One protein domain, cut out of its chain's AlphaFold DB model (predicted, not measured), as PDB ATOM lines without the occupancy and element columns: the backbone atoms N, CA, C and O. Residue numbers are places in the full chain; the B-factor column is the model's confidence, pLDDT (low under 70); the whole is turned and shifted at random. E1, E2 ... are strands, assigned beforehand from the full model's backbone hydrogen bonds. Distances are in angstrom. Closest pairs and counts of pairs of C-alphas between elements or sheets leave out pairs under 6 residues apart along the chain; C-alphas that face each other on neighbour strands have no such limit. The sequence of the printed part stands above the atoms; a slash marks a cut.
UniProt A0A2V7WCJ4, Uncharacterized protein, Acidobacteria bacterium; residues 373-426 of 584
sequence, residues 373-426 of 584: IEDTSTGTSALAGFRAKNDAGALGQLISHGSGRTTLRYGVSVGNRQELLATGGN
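AT A GLANCE: This is residues 373 to 426 of the 584 residues of an uncharacterized protein of Acidobacteria bacterium (UniProt A0A2V7WCJ4). With little regular structure overall, the domain is one twisted sheet of three antiparallel strands side by side, with a long loop, residues 402 to 417, at the end where E2 stops and E3 starts. The strands form a meander, each the antiparallel neighbour of the one before, in the order E1, E2, E3. The printed part has 54 residues, all strand by class, with 20 in named strands and no named helix. It is flat, 33 by 26 by 14 A, and only just compact, close to loose, with a radius of gyration of the C-alphas of 11.8 A.

IN THESE COORDINATES: Find C-alpha 383 at (9.818, 12.624, 23.682); from there E1 runs 17.5 A to residue 389. E2, residues 395 to 401, covers 16.8 A. E3, residues 418 to 423, covers 15.7 A and ends at C-alpha 423, (-4.061, 5.260, 20.402).

HOW THE PARTS SIT: Look first at inner strand E2. It forms a hairpin with edge strand E1 at 173 degrees, where N 386 and O 398 are 2.9 A apart, within hydrogen-bond range. It forms another with edge strand E3 at 153 degrees, where N 397 and O 421 are 2.8 A apart, also within range.

THE WHOLE: The C-alphas farthest apart, of Thr 376 and Asn 426, are 32.8 A apart. The link E1 to E2 is tight; E2 to E3 is long, and in it residues 408 to 409 pair antiparallel with 412 to 413. The printed part has no cut, and no printed residue is under 70 in pLDDT.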
ATOM      1  N   ILE A 373      12.777   7.939  32.456       96.81
ATOM      2  CA  ILE A 373      12.980   7.908  31.006       96.81
ATOM      3  C   ILE A 373      13.185   9.359  30.585       96.81
ATOM      4  O   ILE A 373      12.343  10.206  30.880       96.81
ATOM      5  N   GLU A 374      14.299   9.653  29.924       96.38
ATOM      6  CA  GLU A 374      14.678  11.015  29.553       96.38
ATOM      7  C   GLU A 374      15.131  11.076  28.093       96.38
ATOM      8  O   GLU A 374      15.881  10.223  27.623       96.38
ATOM      9  N   ASP A 375      14.677  12.116  27.400       96.50
ATOM     10  CA  ASP A 375      15.172  12.535  26.095       96.50
ATOM     11  C   ASP A 375      15.536  14.018  26.208       96.50
ATOM     12  O   ASP A 375      14.663  14.874  26.366       96.50
ATOM     13  N   THR A 376      16.835  14.315  26.183       96.12
ATOM     14  CA  THR A 376      17.367  15.681  26.321       96.12
ATOM     15  C   THR A 376      17.334  16.463  25.009       96.12
ATOM     16  O   THR A 376      17.683  17.646  24.979       96.12
ATOM     17  N   SER A 377      16.921  15.827  23.910       96.31
ATOM     18  CA  SER A 377      16.802  16.477  22.616       96.31
ATOM     19  C   SER A 377      15.734  17.570  22.640       96.31
ATOM     20  O   SER A 377      14.620  17.397  23.132       96.31
ATOM     21  N   THR A 378      16.045  18.708  22.027       95.19
ATOM     22  CA  THR A 378      15.074  19.778  21.754       95.19
ATOM     23  C   THR A 378      14.442  19.641  20.369       95.19
ATOM     24  O   THR A 378      13.722  20.531  19.923       95.19
ATOM     25  N   GLY A 379      14.699  18.531  19.668       95.56
ATOM     26  CA  GLY A 379      14.150  18.271  18.343       95.56
ATOM     27  C   GLY A 379      12.620  18.178  18.337       95.56
ATOM     28  O   GLY A 379      11.978  17.826  19.325       95.56
ATOM     29  N   THR A 380      12.012  18.428  17.178       95.12
ATOM     30  CA  THR A 380      10.547  18.446  17.001       95.12
ATOM     31  C   THR A 380       9.869  17.084  17.209       95.12
ATOM     32  O   THR A 380       8.652  17.024  17.390       95.12
ATOM     33  N   SER A 381      10.653  16.001  17.229       94.12
ATOM     34  CA  SER A 381      10.208  14.629  17.503       94.12
ATOM     35  C   SER A 381      10.603  14.116  18.889       94.12
ATOM     36  O   SER A 381      10.204  13.003  19.230       94.12
ATOM     37  N   ALA A 382      11.314  14.913  19.692       96.56
ATOM     38  CA  ALA A 382      11.823  14.497  20.995       96.56
ATOM     39  C   ALA A 382      10.682  14.176  21.965       96.56
ATOM     40  O   ALA A 382       9.717  14.943  22.070       96.56
ATOM     41  N   LEU A 383      10.748  13.028  22.629       95.38
ATOM     42  CA  LEU A 383       9.818  12.624  23.682       95.38
ATOM     43  C   LEU A 383      10.445  11.524  24.534       95.38
ATOM     44  O   LEU A 383      11.141  10.652  24.022       95.38
ATOM     45  N   ALA A 384      10.089  11.511  25.809       97.44
ATOM     46  CA  ALA A 384      10.328  10.396  26.712       97.44
ATOM     47  C   ALA A 384       8.982   9.804  27.130       97.44
ATOM     48  O   ALA A 384       8.016  10.543  27.312       97.44
ATOM     49  N   GLY A 385       8.876   8.488  27.286       96.06
ATOM     50  CA  GLY A 385       7.618   7.925  27.759       96.06
ATOM     51  C   GLY A 385       7.624   6.431  28.011       96.06
ATOM     52  O   GLY A 385       8.442   5.690  27.472       96.06
ATOM     53  N   PHE A 386       6.655   6.012  28.815       96.44
ATOM     54  CA  PHE A 386       6.296   4.618  29.030       96.44
ATOM     55  C   PHE A 386       5.177   4.224  28.059       96.44
ATOM     56  O   PHE A 386       4.284   5.028  27.771       96.44
ATOM     57  N   ARG A 387       5.221   2.995  27.536       95.94
ATOM     58  CA  ARG A 387       4.256   2.488  26.555       95.94
ATOM     59  C   ARG A 387       3.930   1.024  26.826       95.94
ATOM     60  O   ARG A 387       4.830   0.193  26.841       95.94
ATOM     61  N   ALA A 388       2.641   0.722  26.908       96.19
ATOM     62  CA  ALA A 388       2.102  -0.632  26.845       96.19
ATOM     63  C   ALA A 388       1.372  -0.833  25.510       96.19
ATOM     64  O   ALA A 388       0.766   0.106  24.988       96.19
ATOM     65  N   LYS A 389       1.440  -2.045  24.953       96.81
ATOM     66  CA  LYS A 389       0.800  -2.425  23.687       96.81
ATOM     67  C   LYS A 389       0.031  -3.729  23.872       96.81
ATOM     68  O   LYS A 389       0.592  -4.664  24.433       96.81
ATOM     69  N   ASN A 390      -1.203  -3.802  23.376       96.06
ATOM     70  CA  ASN A 390      -1.953  -5.060  23.334       96.06
ATOM     71  C   ASN A 390      -1.756  -5.824  22.007       96.06
ATOM     72  O   ASN A 390      -1.123  -5.343  21.062       96.06
ATOM     73  N   ASP A 391      -2.331  -7.019  21.942       96.12
ATOM     74  CA  ASP A 391      -2.346  -7.923  20.788       96.12
ATOM     75  C   ASP A 391      -2.924  -7.282  19.512       96.12
ATOM     76  O   ASP A 391      -2.413  -7.507  18.417       96.12
ATOM     77  N   ALA A 392      -3.930  -6.416  19.658       95.69
ATOM     78  CA  ALA A 392      -4.572  -5.689  18.562       95.69
ATOM     79  C   ALA A 392      -3.876  -4.363  18.186       95.69
ATOM     80  O   ALA A 392      -4.369  -3.603  17.352       95.69
ATOM     81  N   GLY A 393      -2.729  -4.055  18.796       93.19
ATOM     82  CA  GLY A 393      -1.934  -2.868  18.494       93.19
ATOM     83  C   GLY A 393      -2.387  -1.562  19.147       93.19
ATOM     84  O   GLY A 393      -1.779  -0.528  18.867       93.19
ATOM     85  N   ALA A 394      -3.382  -1.596  20.033       96.62
ATOM     86  CA  ALA A 394      -3.734  -0.460  20.874       96.62
ATOM     87  C   ALA A 394      -2.585  -0.131  21.838       96.62
ATOM     88  O   ALA A 394      -1.956  -1.032  22.399       96.62
ATOM     89  N   LEU A 395      -2.321   1.163  22.022       96.44
ATOM     90  CA  LEU A 395      -1.260   1.671  22.888       96.44
ATOM     91  C   LEU A 395      -1.833   2.509  24.025       96.44
ATOM     92  O   LEU A 395      -2.598   3.436  23.769       96.44
ATOM     93  N   GLY A 396      -1.374   2.238  25.247       96.88
ATOM     94  CA  GLY A 396      -1.494   3.132  26.399       96.88
ATOM     95  C   GLY A 396      -0.135   3.753  26.714       96.88
ATOM     96  O   GLY A 396       0.874   3.043  26.744       96.88
ATOM     97  N   GLN A 397      -0.081   5.074  26.885       96.19
ATOM     98  CA  GLN A 397       1.177   5.811  27.002       96.19
ATOM     99  C   GLN A 397       1.132   6.909  28.066       96.19
ATOM    100  O   GLN A 397       0.150   7.641  28.173       96.19
ATOM    101  N   LEU A 398       2.254   7.072  28.767       97.19
ATOM    102  CA  LEU A 398       2.582   8.244  29.580       97.19
ATOM    103  C   LEU A 398       3.772   8.937  28.923       97.19
ATOM    104  O   LEU A 398       4.831   8.322  28.784       97.19
ATOM    105  N   ILE A 399       3.598  10.176  28.470       96.69
ATOM    106  CA  ILE A 399       4.567  10.865  27.612       96.69
ATOM    107  C   ILE A 399       4.969  12.197  28.239       96.69
ATOM    108  O   ILE A 399       4.121  12.953  28.698       96.69
ATOM    109  N   SER A 400       6.264  12.499  28.199       97.31
ATOM    110  CA  SER A 400       6.831  13.830  28.381       97.31
ATOM    111  C   SER A 400       7.364  14.321  27.040       97.31
ATOM    112  O   SER A 400       8.219  13.692  26.410       97.31
ATOM    113  N   HIS A 401       6.816  15.429  26.563       97.38
ATOM    114  CA  HIS A 401       7.139  15.996  25.266       97.38
ATOM    115  C   HIS A 401       8.306  16.976  25.343       97.38
ATOM    116  O   HIS A 401       8.278  17.919  26.134       97.38
ATOM    117  N   GLY A 402       9.279  16.817  24.439       97.06
ATOM    118  CA  GLY A 402      10.383  17.763  24.290       97.06
ATOM    119  C   GLY A 402       9.899  19.192  24.026       97.06
ATOM    120  O   GLY A 402       8.834  19.423  23.442       97.06
ATOM    121  N   SER A 403      10.689  20.173  24.455       96.31
ATOM    122  CA  SER A 403      10.315  21.593  24.416       96.31
ATOM    123  C   SER A 403      10.140  22.148  23.001       96.31
ATOM    124  O   SER A 403       9.303  23.021  22.787       96.31
ATOM    125  N   GLY A 404      10.879  21.618  22.023       95.75
ATOM    126  CA  GLY A 404      10.796  22.041  20.624       95.75
ATOM    127  C   GLY A 404       9.688  21.375  19.809       95.75
ATOM    128  O   GLY A 404       9.580  21.633  18.610       95.75
ATOM    129  N   ARG A 405       8.851  20.509  20.401       96.06
ATOM    130  CA  ARG A 405       7.739  19.902  19.657       96.06
ATOM    131  C   ARG A 405       6.659  20.937  19.350       96.06
ATOM    132  O   ARG A 405       6.156  21.617  20.237       96.06
ATOM    133  N   THR A 406       6.232  20.971  18.095       95.06
ATOM    134  CA  THR A 406       5.197  21.895  17.598       95.06
ATOM    135  C   THR A 406       3.896  21.197  17.212       95.06
ATOM    136  O   THR A 406       2.937  21.856  16.817       95.06
ATOM    137  N   THR A 407       3.838  19.864  17.318       94.25
ATOM    138  CA  THR A 407       2.634  19.089  17.008       94.25
ATOM    139  C   THR A 407       1.458  19.579  17.845       94.25
ATOM    140  O   THR A 407       1.554  19.661  19.070       94.25
ATOM    141  N   LEU A 408       0.336  19.861  17.189       95.38
ATOM    142  CA  LEU A 408      -0.911  20.154  17.876       95.38
ATOM    143  C   LEU A 408      -1.635  18.856  18.221       95.38
ATOM    144  O   LEU A 408      -1.757  17.954  17.391       95.38
ATOM    145  N   ARG A 409      -2.171  18.792  19.433       94.06
ATOM    146  CA  ARG A 409      -3.125  17.776  19.854       94.06
ATOM    147  C   ARG A 409      -4.228  18.447  20.648       94.06
ATOM    148  O   ARG A 409      -3.944  19.288  21.489       94.06
ATOM    149  N   TYR A 410      -5.481  18.144  20.319       93.88
ATOM    150  CA  TYR A 410      -6.649  18.796  20.929       93.88
ATOM    151  C   TYR A 410      -6.604  20.336  20.823       93.88
ATOM    152  O   TYR A 410      -6.971  21.052  21.748       93.88
ATOM    153  N   GLY A 411      -6.097  20.852  19.697       92.56
ATOM    154  CA  GLY A 411      -5.977  22.294  19.456       92.56
ATOM    155  C   GLY A 411      -4.844  22.989  20.218       92.56
ATOM    156  O   GLY A 411      -4.736  24.210  20.150       92.56
ATOM    157  N   VAL A 412      -3.980  22.248  20.919       94.31
ATOM    158  CA  VAL A 412      -2.882  22.819  21.701       94.31
ATOM    159  C   VAL A 412      -1.533  22.183  21.354       94.31
ATOM    160  O   VAL A 412      -1.467  20.997  21.047       94.31
ATOM    161  N   SER A 413      -0.441  22.956  21.381       94.88
ATOM    162  CA  SER A 413       0.903  22.402  21.141       94.88
ATOM    163  C   SER A 413       1.299  21.454  22.266       94.88
ATOM    164  O   SER A 413       1.118  21.787  23.436       94.88
ATOM    165  N   VAL A 414       1.858  20.295  21.922       96.75
ATOM    166  CA  VAL A 414       2.349  19.324  22.910       96.75
ATOM    167  C   VAL A 414       3.728  19.680  23.467       96.75
ATOM    168  O   VAL A 414       4.154  19.064  24.433       96.75
ATOM    169  N   GLY A 415       4.441  20.646  22.877       96.44
ATOM    170  CA  GLY A 415       5.778  21.036  23.329       96.44
ATOM    171  C   GLY A 415       5.820  21.391  24.811       96.44
ATOM    172  O   GLY A 415       5.015  22.198  25.279       96.44
ATOM    173  N   ASN A 416       6.773  20.790  25.529       96.06
ATOM    174  CA  ASN A 416       6.966  20.962  26.971       96.06
ATOM    175  C   ASN A 416       5.733  20.588  27.822       96.06
ATOM    176  O   ASN A 416       5.381  21.302  28.763       96.06
ATOM    177  N   ARG A 417       5.032  19.503  27.469       96.62
ATOM    178  CA  ARG A 417       3.846  19.022  28.196       96.62
ATOM    179  C   ARG A 417       3.884  17.527  28.454       96.62
ATOM    180  O   ARG A 417       4.508  16.766  27.719       96.62
ATOM    181  N   GLN A 418       3.173  17.121  29.492       96.69
ATOM    182  CA  GLN A 418       2.934  15.730  29.837       96.69
ATOM    183  C   GLN A 418       1.586  15.284  29.285       96.69
ATOM    184  O   GLN A 418       0.652  16.081  29.173       96.69
ATOM    185  N   GLU A 419       1.483  14.006  28.951       95.88
ATOM    186  CA  GLU A 419       0.288  13.455  28.339       95.88
ATOM    187  C   GLU A 419       0.028  12.009  28.766       95.88
ATOM    188  O   GLU A 419       0.919  11.160  28.705       95.88
ATOM    189  N   LEU A 420      -1.227  11.735  29.128       96.50
ATOM    190  CA  LEU A 420      -1.801  10.394  29.156       96.50
ATOM    191  C   LEU A 420      -2.517  10.159  27.823       96.50
ATOM    192  O   LEU A 420      -3.492  10.845  27.515       96.50
ATOM    193  N   LEU A 421      -2.023   9.212  27.028       95.38
ATOM    194  CA  LEU A 421      -2.476   8.998  25.657       95.38
ATOM    195  C   LEU A 421      -2.891   7.547  25.419       95.38
ATOM    196  O   LEU A 421      -2.130   6.622  25.702       95.38
ATOM    197  N   ALA A 422      -4.051   7.373  24.788       95.56
ATOM    198  CA  ALA A 422      -4.442   6.130  24.134       95.56
ATOM    199  C   ALA A 422      -4.443   6.305  22.608       95.56
ATOM    200  O   ALA A 422      -4.918   7.322  22.097       95.56
ATOM    201  N   THR A 423      -3.934   5.315  21.870       94.12
ATOM    202  CA  THR A 423      -4.061   5.260  20.402       94.12
ATOM    203  C   THR A 423      -4.512   3.876  19.947       94.12
ATOM    204  O   THR A 423      -4.053   2.864  20.475       94.12
ATOM    205  N   GLY A 424      -5.417   3.830  18.966       93.44
ATOM    206  CA  GLY A 424      -6.098   2.592  18.575       93.44
ATOM    207  C   GLY A 424      -7.046   2.061  19.661       93.44
ATOM    208  O   GLY A 424      -7.305   2.728  20.661       93.44
ATOM    209  N   GLY A 425      -7.565   0.848  19.460       93.94
ATOM    210  CA  GLY A 425      -8.459   0.185  20.418       93.94
ATOM    211  C   GLY A 425      -9.804   0.893  20.623       93.94
ATOM    212  O   GLY A 425     -10.277   1.625  19.757       93.94
ATOM    213  N   ASN A 426     -10.413   0.662  21.791       94.44
ATOM    214  CA  ASN A 426     -11.767   1.118  22.138       94.44
ATOM    215  C   ASN A 426     -11.785   2.395  23.008       94.44
ATOM    216  O   ASN A 426     -12.789   2.682  23.656       94.44
TER     217      ASN A 426